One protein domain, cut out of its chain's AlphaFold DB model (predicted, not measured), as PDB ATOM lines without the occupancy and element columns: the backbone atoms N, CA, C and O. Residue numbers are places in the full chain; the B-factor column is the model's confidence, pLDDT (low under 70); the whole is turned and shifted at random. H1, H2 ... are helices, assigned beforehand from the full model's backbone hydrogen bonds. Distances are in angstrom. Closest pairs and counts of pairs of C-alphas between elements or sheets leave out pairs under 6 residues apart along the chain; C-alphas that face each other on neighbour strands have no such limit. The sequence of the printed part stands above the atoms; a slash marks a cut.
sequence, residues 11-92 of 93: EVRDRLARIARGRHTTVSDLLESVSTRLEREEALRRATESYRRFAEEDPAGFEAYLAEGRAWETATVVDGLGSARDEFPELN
ATOM      1  N   GLU A  11      -3.571  -4.899 -29.841       98.44
ATOM      2  CA  GLU A  11      -4.185  -3.753 -30.523       98.44
ATOM      3  C   GLU A  11      -5.052  -2.912 -29.581       98.44
ATOM      4  O   GLU A  11      -5.033  -1.679 -29.654       98.44
ATOM      5  N   VAL A  12      -5.806  -3.558 -28.684       97.94
ATOM      6  CA  VAL A  12      -6.659  -2.861 -27.713       97.94
ATOM      7  C   VAL A  12      -5.811  -2.104 -26.699       97.94
ATOM      8  O   VAL A  12      -6.053  -0.915 -26.479       97.94
ATOM      9  N   ARG A  13      -4.779  -2.739 -26.132       97.56
ATOM     10  CA  ARG A  13      -3.833  -2.077 -25.220       97.56
ATOM     11  C   ARG A  13      -3.217  -0.839 -25.869       97.56
ATOM     12  O   ARG A  13      -3.197   0.230 -25.260       97.56
ATOM     13  N   ASP A  14      -2.740  -0.961 -27.104       98.50
ATOM     14  CA  ASP A  14      -2.043   0.126 -27.791       98.50
ATOM     15  C   ASP A  14      -3.003   1.267 -28.155       98.50
ATOM     16  O   ASP A  14      -2.640   2.446 -28.078       98.50
ATOM     17  N   ARG A  15      -4.259   0.938 -28.487       98.44
ATOM     18  CA  ARG A  15      -5.334   1.921 -28.667       98.44
ATOM     19  C   ARG A  15      -5.619   2.676 -27.368       98.44
ATOM     20  O   ARG A  15      -5.651   3.905 -27.395       98.44
ATOM     21  N   LEU A  16      -5.784   1.973 -26.246       97.81
ATOM     22  CA  LEU A  16      -6.015   2.591 -24.935       97.81
ATOM     23  C   LEU A  16      -4.847   3.498 -24.532       97.81
ATOM     24  O   LEU A  16      -5.069   4.641 -24.141       97.81
ATOM     25  N   ALA A  17      -3.606   3.040 -24.715       98.06
ATOM     26  CA  ALA A  17      -2.414   3.837 -24.440       98.06
ATOM     27  C   ALA A  17      -2.353   5.108 -25.303       98.06
ATOM     28  O   ALA A  17      -2.000   6.182 -24.813       98.06
ATOM     29  N   ARG A  18      -2.720   5.019 -26.588       98.62
ATOM     30  CA  ARG A  18      -2.772   6.182 -27.486       98.62
ATOM     31  C   ARG A  18      -3.822   7.200 -27.041       98.62
ATOM     32  O   ARG A  18      -3.517   8.389 -27.024       98.62
ATOM     33  N   ILE A  19      -5.014   6.744 -26.655       98.38
ATOM     34  CA  ILE A  19      -6.090   7.614 -26.155       98.38
ATOM     35  C   ILE A  19      -5.676   8.276 -24.840       98.38
ATOM     36  O   ILE A  19      -5.817   9.488 -24.707       98.38
ATOM     37  N   ALA A  20      -5.132   7.505 -23.896       98.25
ATOM     38  CA  ALA A  20      -4.685   8.016 -22.605       98.25
ATOM     39  C   ALA A  20      -3.617   9.109 -22.776       98.25
ATOM     40  O   ALA A  20      -3.765  10.204 -22.239       98.25
ATOM     41  N   ARG A  21      -2.610   8.871 -23.635       98.38
ATOM     42  CA  ARG A  21      -1.602   9.887 -23.989       98.38
ATOM     43  C   ARG A  21      -2.220  11.141 -24.599       98.38
ATOM     44  O   ARG A  21      -1.878  12.237 -24.176       98.38
ATOM     45  N   GLY A  22      -3.136  10.985 -25.559       98.44
ATOM     46  CA  GLY A  22      -3.825  12.118 -26.189       98.44
ATOM     47  C   GLY A  22      -4.698  12.926 -25.224       98.44
ATOM     48  O   GLY A  22      -4.968  14.090 -25.482       98.44
ATOM     49  N   ARG A  23      -5.118  12.325 -24.104       97.62
ATOM     50  CA  ARG A  23      -5.886  12.973 -23.031       97.62
ATOM     51  C   ARG A  23      -5.029  13.380 -21.828       97.62
ATOM     52  O   ARG A  23      -5.589  13.782 -20.816       97.62
ATOM     53  N   HIS A  24      -3.703  13.248 -21.917       98.00
ATOM     54  CA  HIS A  24      -2.771  13.520 -20.816       98.00
ATOM     55  C   HIS A  24      -3.133  12.796 -19.508       98.00
ATOM     56  O   HIS A  24      -3.025  13.351 -18.420       98.00
ATOM     57  N   THR A  25      -3.569  11.541 -19.617       98.00
ATOM     58  CA  THR A  25      -4.005  10.717 -18.485       98.00
ATOM     59  C   THR A  25      -3.361   9.331 -18.530       98.00
ATOM     60  O   THR A  25      -2.679   8.977 -19.500       98.00
ATOM     61  N   THR A  26      -3.556   8.528 -17.486       97.56
ATOM     62  CA  THR A  26      -3.092   7.140 -17.461       97.56
ATOM     63  C   THR A  26      -4.133   6.199 -18.071       97.56
ATOM     64  O   THR A  26      -5.316   6.517 -18.178       97.56
ATOM     65  N   VAL A  27      -3.708   4.999 -18.482       96.75
ATOM     66  CA  VAL A  27      -4.658   3.969 -18.941       96.75
ATOM     67  C   VAL A  27      -5.598   3.553 -17.806       96.75
ATOM     68  O   VAL A  27      -6.758   3.258 -18.070       96.75
ATOM     69  N   SER A  28      -5.133   3.566 -16.555       96.00
ATOM     70  CA  SER A  28      -5.964   3.254 -15.388       96.00
ATOM     71  C   SER A  28      -7.078   4.279 -15.192       96.00
ATOM     72  O   SER A  28      -8.237   3.881 -15.129       96.00
ATOM     73  N   ASP A  29      -6.756   5.573 -15.202       96.69
ATOM     74  CA  ASP A  29      -7.755   6.641 -15.040       96.69
ATOM     75  C   ASP A  29      -8.729   6.680 -16.230       96.69
ATOM     76  O   ASP A  29      -9.928   6.912 -16.075       96.69
ATOM     77  N   LEU A  30      -8.230   6.395 -17.442       97.56
ATOM     78  CA  LEU A  30      -9.079   6.241 -18.624       97.56
ATOM     79  C   LEU A  30     -10.085   5.096 -18.441       97.56
ATOM     80  O   LEU A  30     -11.258   5.264 -18.772       97.56
ATOM     81  N   LEU A  31      -9.636   3.938 -17.952       96.75
ATOM     82  CA  LEU A  31     -10.502   2.780 -17.725       96.75
ATOM     83  C   LEU A  31     -11.522   3.044 -16.617       96.75
ATOM     84  O   LEU A  31     -12.682   2.679 -16.786       96.75
ATOM     85  N   GLU A  32     -11.125   3.720 -15.541       96.31
ATOM     86  CA  GLU A  32     -12.040   4.153 -14.483       96.31
ATOM     87  C   GLU A  32     -13.125   5.074 -15.053       96.31
ATOM     88  O   GLU A  32     -14.309   4.745 -14.984       96.31
ATOM     89  N   SER A  33     -12.735   6.148 -15.743       96.94
ATOM     90  CA  SER A  33     -13.672   7.082 -16.375       96.94
ATOM     91  C   SER A  33     -14.648   6.390 -17.333       96.94
ATOM     92  O   SER A  33     -15.854   6.654 -17.308       96.94
ATOM     93  N   VAL A  34     -14.145   5.481 -18.174       96.81
ATOM     94  CA  VAL A  34     -14.981   4.729 -19.115       96.81
ATOM     95  C   VAL A  34     -15.914   3.770 -18.379       96.81
ATOM     96  O   VAL A  34     -17.076   3.678 -18.763       96.81
ATOM     97  N   SER A  35     -15.452   3.099 -17.322       97.31
ATOM     98  CA  SER A  35     -16.290   2.194 -16.527       97.31
ATOM     99  C   SER A  35     -17.448   2.926 -15.854       97.31
ATOM    100  O   SER A  35     -18.591   2.514 -16.022       97.31
ATOM    101  N   THR A  36     -17.191   4.070 -15.210       97.44
ATOM    102  CA  THR A  36     -18.238   4.898 -14.596       97.44
ATOM    103  C   THR A  36     -19.245   5.379 -15.634       97.44
ATOM    104  O   THR A  36     -20.447   5.419 -15.375       97.44
ATOM    105  N   ARG A  37     -18.774   5.750 -16.829       97.62
ATOM    106  CA  ARG A  37     -19.671   6.154 -17.910       97.62
ATOM    107  C   ARG A  37     -20.551   4.993 -18.373       97.62
ATOM    108  O   ARG A  37     -21.758   5.177 -18.474       97.62
ATOM    109  N   LEU A  38     -19.969   3.818 -18.613       98.12
ATOM    110  CA  LEU A  38     -20.711   2.629 -19.042       98.12
ATOM    111  C   LEU A  38     -21.740   2.183 -17.998       98.12
ATOM    112  O   LEU A  38     -22.847   1.804 -18.360       98.12
ATOM    113  N   GLU A  39     -21.407   2.273 -16.710       97.62
ATOM    114  CA  GLU A  39     -22.343   1.980 -15.622       97.62
ATOM    115  C   GLU A  39     -23.564   2.909 -15.658       97.62
ATOM    116  O   GLU A  39     -24.703   2.446 -15.579       97.62
ATOM    117  N   ARG A  40     -23.344   4.216 -15.849       97.06
ATOM    118  CA  ARG A  40     -24.431   5.199 -15.970       97.06
ATOM    119  C   ARG A  40     -25.279   4.971 -17.219       97.06
ATOM    120  O   ARG A  40     -26.502   5.021 -17.137       97.06
ATOM    121  N   GLU A  41     -24.641   4.722 -18.360       97.75
ATOM    122  CA  GLU A  41     -25.332   4.439 -19.623       97.75
ATOM    123  C   GLU A  41     -26.218   3.193 -19.500       97.75
ATOM    124  O   GLU A  41     -27.380   3.213 -19.903       97.75
ATOM    125  N   GLU A  42     -25.712   2.132 -18.870       97.62
ATOM    126  CA  GLU A  42     -26.465   0.900 -18.643       97.62
ATOM    127  C   GLU A  42     -27.627   1.099 -17.659       97.62
ATOM    128  O   GLU A  42     -28.722   0.579 -17.884       97.62
ATOM    129  N   ALA A  43     -27.432   1.885 -16.595       96.62
ATOM    130  CA  ALA A  43     -28.504   2.230 -15.665       96.62
ATOM    131  C   ALA A  43     -29.646   2.987 -16.370       96.62
ATOM    132  O   ALA A  43     -30.816   2.634 -16.210       96.62
ATOM    133  N   LEU A  44     -29.310   3.976 -17.206       96.62
ATOM    134  CA  LEU A  44     -30.290   4.737 -17.986       96.62
ATOM    135  C   LEU A  44     -30.990   3.875 -19.042       96.62
ATOM    136  O   LEU A  44     -32.205   3.992 -19.218       96.62
ATOM    137  N   ARG A  45     -30.254   2.982 -19.717       97.06
ATOM    138  CA  ARG A  45     -30.831   2.029 -20.676       97.06
ATOM    139  C   ARG A  45     -31.885   1.155 -20.000       97.06
ATOM    140  O   ARG A  45     -33.004   1.068 -20.497       97.06
ATOM    141  N   ARG A  46     -31.562   0.574 -18.839       96.50
ATOM    142  CA  ARG A  46     -32.493  -0.265 -18.065       96.50
ATOM    143  C   ARG A  46     -33.719   0.503 -17.588       96.50
ATOM    144  O   ARG A  46     -34.827  -0.010 -17.703       96.50
ATOM    145  N   ALA A  47     -33.538   1.724 -17.086       94.19
ATOM    146  CA  ALA A  47     -34.659   2.571 -16.686       94.19
ATOM    147  C   ALA A  47     -35.586   2.858 -17.878       94.19
ATOM    148  O   ALA A  47     -36.798   2.679 -17.782       94.19
ATOM    149  N   THR A  48     -35.010   3.216 -19.028       94.62
ATOM    150  CA  THR A  48     -35.762   3.476 -20.265       94.62
ATOM    151  C   THR A  48     -36.531   2.240 -20.729       94.62
ATOM    152  O   THR A  48     -37.695   2.345 -21.105       94.62
ATOM    153  N   GLU A  49     -35.908   1.063 -20.693       96.44
ATOM    154  CA  GLU A  49     -36.564  -0.201 -21.038       96.44
ATOM    155  C   GLU A  49     -37.705  -0.533 -20.078       96.44
ATOM    156  O   GLU A  49     -38.771  -0.944 -20.527       96.44
ATOM    157  N   SER A  50     -37.519  -0.290 -18.779       94.25
ATOM    158  CA  SER A  50     -38.575  -0.472 -17.784       94.25
ATOM    159  C   SER A  50     -39.770   0.444 -18.049       94.25
ATOM    160  O   SER A  50     -40.906  -0.019 -17.991       94.25
ATOM    161  N   TYR A  51     -39.536   1.720 -18.371       92.12
ATOM    162  CA  TYR A  51     -40.619   2.655 -18.692       92.12
ATOM    163  C   TYR A  51     -41.321   2.308 -20.001       92.12
ATOM    164  O   TYR A  51     -42.544   2.359 -20.053       92.12
ATOM    165  N   ARG A  52     -40.577   1.914 -21.044       94.12
ATOM    166  CA  ARG A  52     -41.178   1.447 -22.304       94.12
ATOM    167  C   ARG A  52     -42.072   0.241 -22.072       94.12
ATOM    168  O   ARG A  52     -43.212   0.238 -22.514       94.12
ATOM    169  N   ARG A  53     -41.576  -0.740 -21.320       95.75
ATOM    170  CA  ARG A  53     -42.347  -1.927 -20.965       95.75
ATOM    171  C   ARG A  53     -43.608  -1.568 -20.176       95.75
ATOM    172  O   ARG A  53     -44.669  -2.081 -20.497       95.75
ATOM    173  N   PHE A  54     -43.511  -0.667 -19.199       94.31
ATOM    174  CA  PHE A  54     -44.681  -0.196 -18.452       94.31
ATOM    175  C   PHE A  54     -45.701   0.501 -19.367       94.31
ATOM    176  O   PHE A  54     -46.883   0.184 -19.300       94.31
ATOM    177  N   ALA A  55     -45.248   1.372 -20.270       94.19
ATOM    178  CA  ALA A  55     -46.117   2.047 -21.231       94.19
ATOM    179  C   ALA A  55     -46.819   1.076 -22.197       94.19
ATOM    180  O   ALA A  55     -47.953   1.326 -22.596       94.19
ATOM    181  N   GLU A  56     -46.158  -0.020 -22.579       95.19
ATOM    182  CA  GLU A  56     -46.727  -1.059 -23.445       95.19
ATOM    183  C   GLU A  56     -47.697  -1.987 -22.696       95.19
ATOM    184  O   GLU A  56     -48.740  -2.348 -23.241       95.19
ATOM    185  N   GLU A  57     -47.367  -2.380 -21.462       96.88
ATOM    186  CA  GLU A  57     -48.168  -3.307 -20.650       96.88
ATOM    187  C   GLU A  57     -49.402  -2.632 -20.024       96.88
ATOM    188  O   GLU A  57     -50.459  -3.259 -19.941       96.88
ATOM    189  N   ASP A  58     -49.290  -1.366 -19.609       94.62
ATOM    190  CA  ASP A  58     -50.379  -0.581 -19.021       94.62
ATOM    191  C   ASP A  58     -50.301   0.905 -19.432       94.62
ATOM    192  O   ASP A  58     -49.808   1.757 -18.682       94.62
ATOM    193  N   PRO A  59     -50.835   1.255 -20.617       93.81
ATOM    194  CA  PRO A  59     -50.845   2.636 -21.090       93.81
ATOM    195  C   PRO A  59     -51.602   3.594 -20.159       93.81
ATOM    196  O   PRO A  59     -51.216   4.752 -20.016       93.81
ATOM    197  N   ALA A  60     -52.683   3.132 -19.518       94.44
ATOM    198  CA  ALA A  60     -53.509   3.976 -18.657       94.44
ATOM    199  C   ALA A  60     -52.801   4.281 -17.330       94.44
ATOM    200  O   ALA A  60     -52.786   5.434 -16.890       94.44
ATOM    201  N   GLY A  61     -52.175   3.272 -16.718       92.69
ATOM    202  CA  GLY A  61     -51.327   3.457 -15.543       92.69
ATOM    203  C   GLY A  61     -50.103   4.319 -15.842       92.69
ATOM    204  O   GLY A  61     -49.738   5.162 -15.022       92.69
ATOM    205  N   PHE A  62     -49.506   4.179 -17.028       91.69
ATOM    206  CA  PHE A  62     -48.385   5.020 -17.441       91.69
ATOM    207  C   PHE A  62     -48.787   6.493 -17.618       91.69
ATOM    208  O   PHE A  62     -48.097   7.379 -17.113       91.69
ATOM    209  N   GLU A  63     -49.930   6.781 -18.248       91.94
ATOM    210  CA  GLU A  63     -50.454   8.153 -18.346       91.94
ATOM    211  C   GLU A  63     -50.775   8.757 -16.973       91.94
ATOM    212  O   GLU A  63     -50.486   9.932 -16.730       91.94
ATOM    213  N   ALA A  64     -51.316   7.957 -16.050       92.69
ATOM    214  CA  ALA A  64     -51.554   8.389 -14.675       92.69
ATOM    215  C   ALA A  64     -50.241   8.719 -13.946       92.69
ATOM    216  O   ALA A  64     -50.144   9.769 -13.313       92.69
ATOM    217  N   TYR A  65     -49.213   7.880 -14.099       89.56
ATOM    218  CA  TYR A  65     -47.872   8.124 -13.565       89.56
ATOM    219  C   TYR A  65     -47.259   9.427 -14.110       89.56
ATOM    220  O   TYR A  65     -46.735  10.241 -13.348       89.56
ATOM    221  N   LEU A  66     -47.369   9.678 -15.419       91.25
ATOM    222  CA  LEU A  66     -46.897  10.931 -16.018       91.25
ATOM    223  C   LEU A  66     -47.700  12.146 -15.534       91.25
ATOM    224  O   LEU A  66     -47.133  13.223 -15.335       91.25
ATOM    225  N   ALA A  67     -49.016  12.000 -15.359       90.81
ATOM    226  CA  ALA A  67     -49.870  13.060 -14.834       90.81
ATOM    227  C   ALA A  67     -49.512  13.411 -13.387       90.81
ATOM    228  O   ALA A  67     -49.445  14.594 -13.052       90.81
ATOM    229  N   GLU A  68     -49.223  12.406 -12.560       89.25
ATOM    230  CA  GLU A  68     -48.718  12.602 -11.205       89.25
ATOM    231  C   GLU A  68     -47.376  13.348 -11.222       89.25
ATOM    232  O   GLU A  68     -47.233  14.359 -10.536       89.25
ATOM    233  N   GLY A  69     -46.425  12.930 -12.067       84.38
ATOM    234  CA  GLY A  69     -45.133  13.610 -12.218       84.38
ATOM    235  C   GLY A  69     -45.273  15.096 -12.566       84.38
ATOM    236  O   GLY A  69     -44.689  15.948 -11.898       84.38
ATOM    237  N   ARG A  70     -46.131  15.430 -13.540       84.62
ATOM    238  CA  ARG A  70     -46.432  16.828 -13.905       84.62
ATOM    239  C   ARG A  70     -47.077  17.615 -12.761       84.62
ATOM    240  O   ARG A  70     -46.830  18.814 -12.625       84.62
ATOM    241  N   ALA A  71     -47.914  16.970 -11.949       83.44
ATOM    242  CA  ALA A  71     -48.531  17.608 -10.791       83.44
ATOM    243  C   ALA A  71     -47.487  17.952  -9.716       83.44
ATOM    244  O   ALA A  71     -47.519  19.060  -9.184       83.44
ATOM    245  N   TRP A  72     -46.524  17.060  -9.453       79.44
ATOM    246  CA  TRP A  72     -45.393  17.332  -8.556       79.44
ATOM    247  C   TRP A  72     -44.493  18.453  -9.072       79.44
ATOM    248  O   TRP A  72     -44.135  19.344  -8.301       79.44
ATOM    249  N   GLU A  73     -44.163  18.453 -10.365       73.94
ATOM    250  CA  GLU A  73     -43.419  19.550 -10.992       73.94
ATOM    251  C   GLU A  73     -44.166  20.874 -10.818       73.94
ATOM    252  O   GLU A  73     -43.591  21.839 -10.334       73.94
ATOM    253  N   THR A  74     -45.469  20.915 -11.095       70.88
ATOM    254  CA  THR A  74     -46.270  22.138 -10.929       70.88
ATOM    255  C   THR A  74     -46.343  22.584  -9.465       70.88
ATOM    256  O   THR A  74     -46.247  23.771  -9.179       70.88
ATOM    257  N   ALA A  75     -46.482  21.655  -8.520       68.81
ATOM    258  CA  ALA A  75     -46.567  21.988  -7.100       68.81
ATOM    259  C   ALA A  75     -45.227  22.451  -6.501       68.81
ATOM    260  O   ALA A  75     -45.231  23.210  -5.536       68.81
ATOM    261  N   THR A  76     -44.095  22.011  -7.061       65.75
ATOM    262  CA  THR A  76     -42.754  22.255  -6.497       65.75
ATOM    263  C   THR A  76     -41.978  23.339  -7.252       65.75
ATOM    264  O   THR A  76     -41.230  24.091  -6.641       65.75
ATOM    265  N   VAL A  77     -42.159  23.459  -8.573       57.91
ATOM    266  CA  VAL A  77     -41.521  24.500  -9.405       57.91
ATOM    267  C   VAL A  77     -42.159  25.871  -9.162       57.91
ATOM    268  O   VAL A  77     -41.478  26.885  -9.268       57.91
ATOM    269  N   VAL A  78     -43.442  25.911  -8.782       55.31
ATOM    270  CA  VAL A  78     -44.189  27.156  -8.525       55.31
ATOM    271  C   VAL A  78     -44.007  27.662  -7.082       55.31
ATOM    272  O   VAL A  78     -44.463  28.758  -6.751       55.31
ATOM    273  N   ASP A  79     -43.292  26.930  -6.216       58.19
ATOM    274  CA  ASP A  79     -42.894  27.441  -4.897       58.19
ATOM    275  C   ASP A  79     -41.712  28.419  -5.047       58.19
ATOM    276  O   ASP A  79     -40.542  28.085  -4.862       58.19
ATOM    277  N   GLY A  80     -42.035  29.645  -5.469       60.09
ATOM    278  CA  GLY A  80     -41.122  30.790  -5.496       60.09
ATOM    279  C   GLY A  80     -40.468  31.127  -6.841       60.09
ATOM    280  O   GLY A  80     -39.814  32.166  -6.921       60.09
ATOM    281  N   LEU A  81     -40.657  30.323  -7.894       61.44
ATOM    282  CA  LEU A  81     -40.190  30.621  -9.255       61.44
ATOM    283  C   LEU A  81     -41.373  30.678 -10.236       61.44
ATOM    284  O   LEU A  81     -42.368  29.969 -10.083       61.44
ATOM    285  N   GLY A  82     -41.293  31.582 -11.214       65.19
ATOM    286  CA  GLY A  82     -42.305  31.717 -12.261       65.19
ATOM    287  C   GLY A  82     -42.259  30.558 -13.261       65.19
ATOM    288  O   GLY A  82     -41.428  29.657 -13.185       65.19
ATOM    289  N   SER A  83     -43.156  30.582 -14.245       70.25
ATOM    290  CA  SER A  83     -43.066  29.674 -15.392       70.25
ATOM    291  C   SER A  83     -41.741  29.902 -16.124       70.25
ATOM    292  O   SER A  83     -41.513  30.982 -16.666       70.25
ATOM    293  N   ALA A  84     -40.888  28.876 -16.212       67.12
ATOM    294  CA  ALA A  84     -39.615  28.952 -16.941       67.12
ATOM    295  C   ALA A  84     -39.797  29.323 -18.426       67.12
ATOM    296  O   ALA A  84     -38.890  29.857 -19.061       67.12
ATOM    297  N   ARG A  85     -40.982  29.048 -18.983       70.19
ATOM    298  CA  ARG A  85     -41.352  29.418 -20.351       70.19
ATOM    299  C   ARG A  85     -41.590  30.922 -20.505       70.19
ATOM    300  O   ARG A  85     -41.300  31.468 -21.564       70.19
ATOM    301  N   ASP A  86     -42.079  31.564 -19.451       74.12
ATOM    302  CA  ASP A  86     -42.309  33.009 -19.409       74.12
ATOM    303  C   ASP A  86     -41.044  33.764 -18.970       74.12
ATOM    304  O   ASP A  86     -40.804  34.882 -19.420       74.12
ATOM    305  N   GLU A  87     -40.224  33.152 -18.110       71.25
ATOM    306  CA  GLU A  87     -38.992  33.745 -17.576       71.25
ATOM    307  C   GLU A  87     -37.806  33.651 -18.555       71.25
ATOM    308  O   GLU A  87     -36.993  34.571 -18.608       71.25
ATOM    309  N   PHE A  88     -37.738  32.590 -19.372       76.81
ATOM    310  CA  PHE A  88     -36.669  32.356 -20.360       76.81
ATOM    311  C   PHE A  88     -37.233  31.952 -21.737       76.81
ATOM    312  O   PHE A  88     -37.060  30.806 -22.181       76.81
ATOM    313  N   PRO A  89     -37.934  32.860 -22.439       76.31
ATOM    314  CA  PRO A  89     -38.554  32.567 -23.733       76.31
ATOM    315  C   PRO A  89     -37.536  32.176 -24.818       76.31
ATOM    316  O   PRO A  89     -37.846  31.399 -25.716       76.31
ATOM    317  N   GLU A  90     -36.298  32.658 -24.730       81.06
ATOM    318  CA  GLU A  90     -35.213  32.354 -25.667       81.06
ATOM    319  C   GLU A  90     -34.696  30.906 -25.593       81.06
ATOM    320  O   GLU A  90     -34.057  30.440 -26.539       81.06
ATOM    321  N   LEU A  91     -34.978  30.187 -24.501       71.94
ATOM    322  CA  LEU A  91     -34.606  28.779 -24.310       71.94
ATOM    323  C   LEU A  91     -35.784  27.813 -24.527       71.94
ATOM    324  O   LEU A  91     -35.567  26.602 -24.547       71.94
ATOM    325  N   ASN A  92     -37.003  28.334 -24.714       67.12
ATOM    326  CA  ASN A  92     -38.236  27.561 -24.899       67.12
ATOM    327  C   ASN A  92     -39.015  27.990 -26.168       67.12
ATOM    328  O   ASN A  92     -40.131  28.509 -26.039       67.12
TER     329      ASN A  92
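AT A GLANCE: This is residues 11 to 92 of the 93 residues of an uncharacterized protein of Micromonosporaceae bacterium (UniProt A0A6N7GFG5). An open, angular frame is built on one long helix, H2: H1 is set crosswise at its first end, and H3 turns off at a corner at its other end. The short H4 follows beyond the far end of H3, and the helices share no packed core. The printed part has 82 residues with four named helices, H1 to H4 in chain order, no named strand, and the class all helix. It is extended, with a radius of gyration of the C-alphas of 21.3 A, and flat, spanning 52 by 38 by 20 A.

HOW THE PARTS SIT: Start with H1, residues 11 to 22, whose residues 16 to 20 touch residues 27 to 30 of H2, residues 27 to 57. Their closest C-alphas, of Ala 20 and Val 27, are 5.5 A apart, and their lines are about perpendicular at 76 degrees. Go on to residues 54 to 55, where H2 only just touches H3, residues 59 to 77, with 3 pairs of C-alphas within 8 A and only at the corner. The closest C-alphas are those of Ala 55 and Phe 62, 5.3 A apart; the two run opposite ways at a steep tilt of 61 degrees. H4, residues 84 to 87, is apart from H1, H2 and H3. In H1, H2 and H3 every O i to N i+4 pair is within hydrogen-bond range; H4 is too short for such a pair.

IN THESE COORDINATES: Find C-alpha 11 at (-4.185, -3.753, -30.523), where H1 begins its 16.5 A. H2 runs 44.1 A to C-alpha 57 at (-48.168, -3.307, -20.650). H3 covers 26.5 A, and H4 covers 4.9 A to C-alpha 87 at (-38.992, 33.745, -17.576).

THE WHOLE: The C-alphas farthest apart, of Glu 11 and Gly 80, are 56.4 A apart. The printed part has no cut and no long link. Look for pLDDT under 70 at residues 75 to 82, 84 and 92.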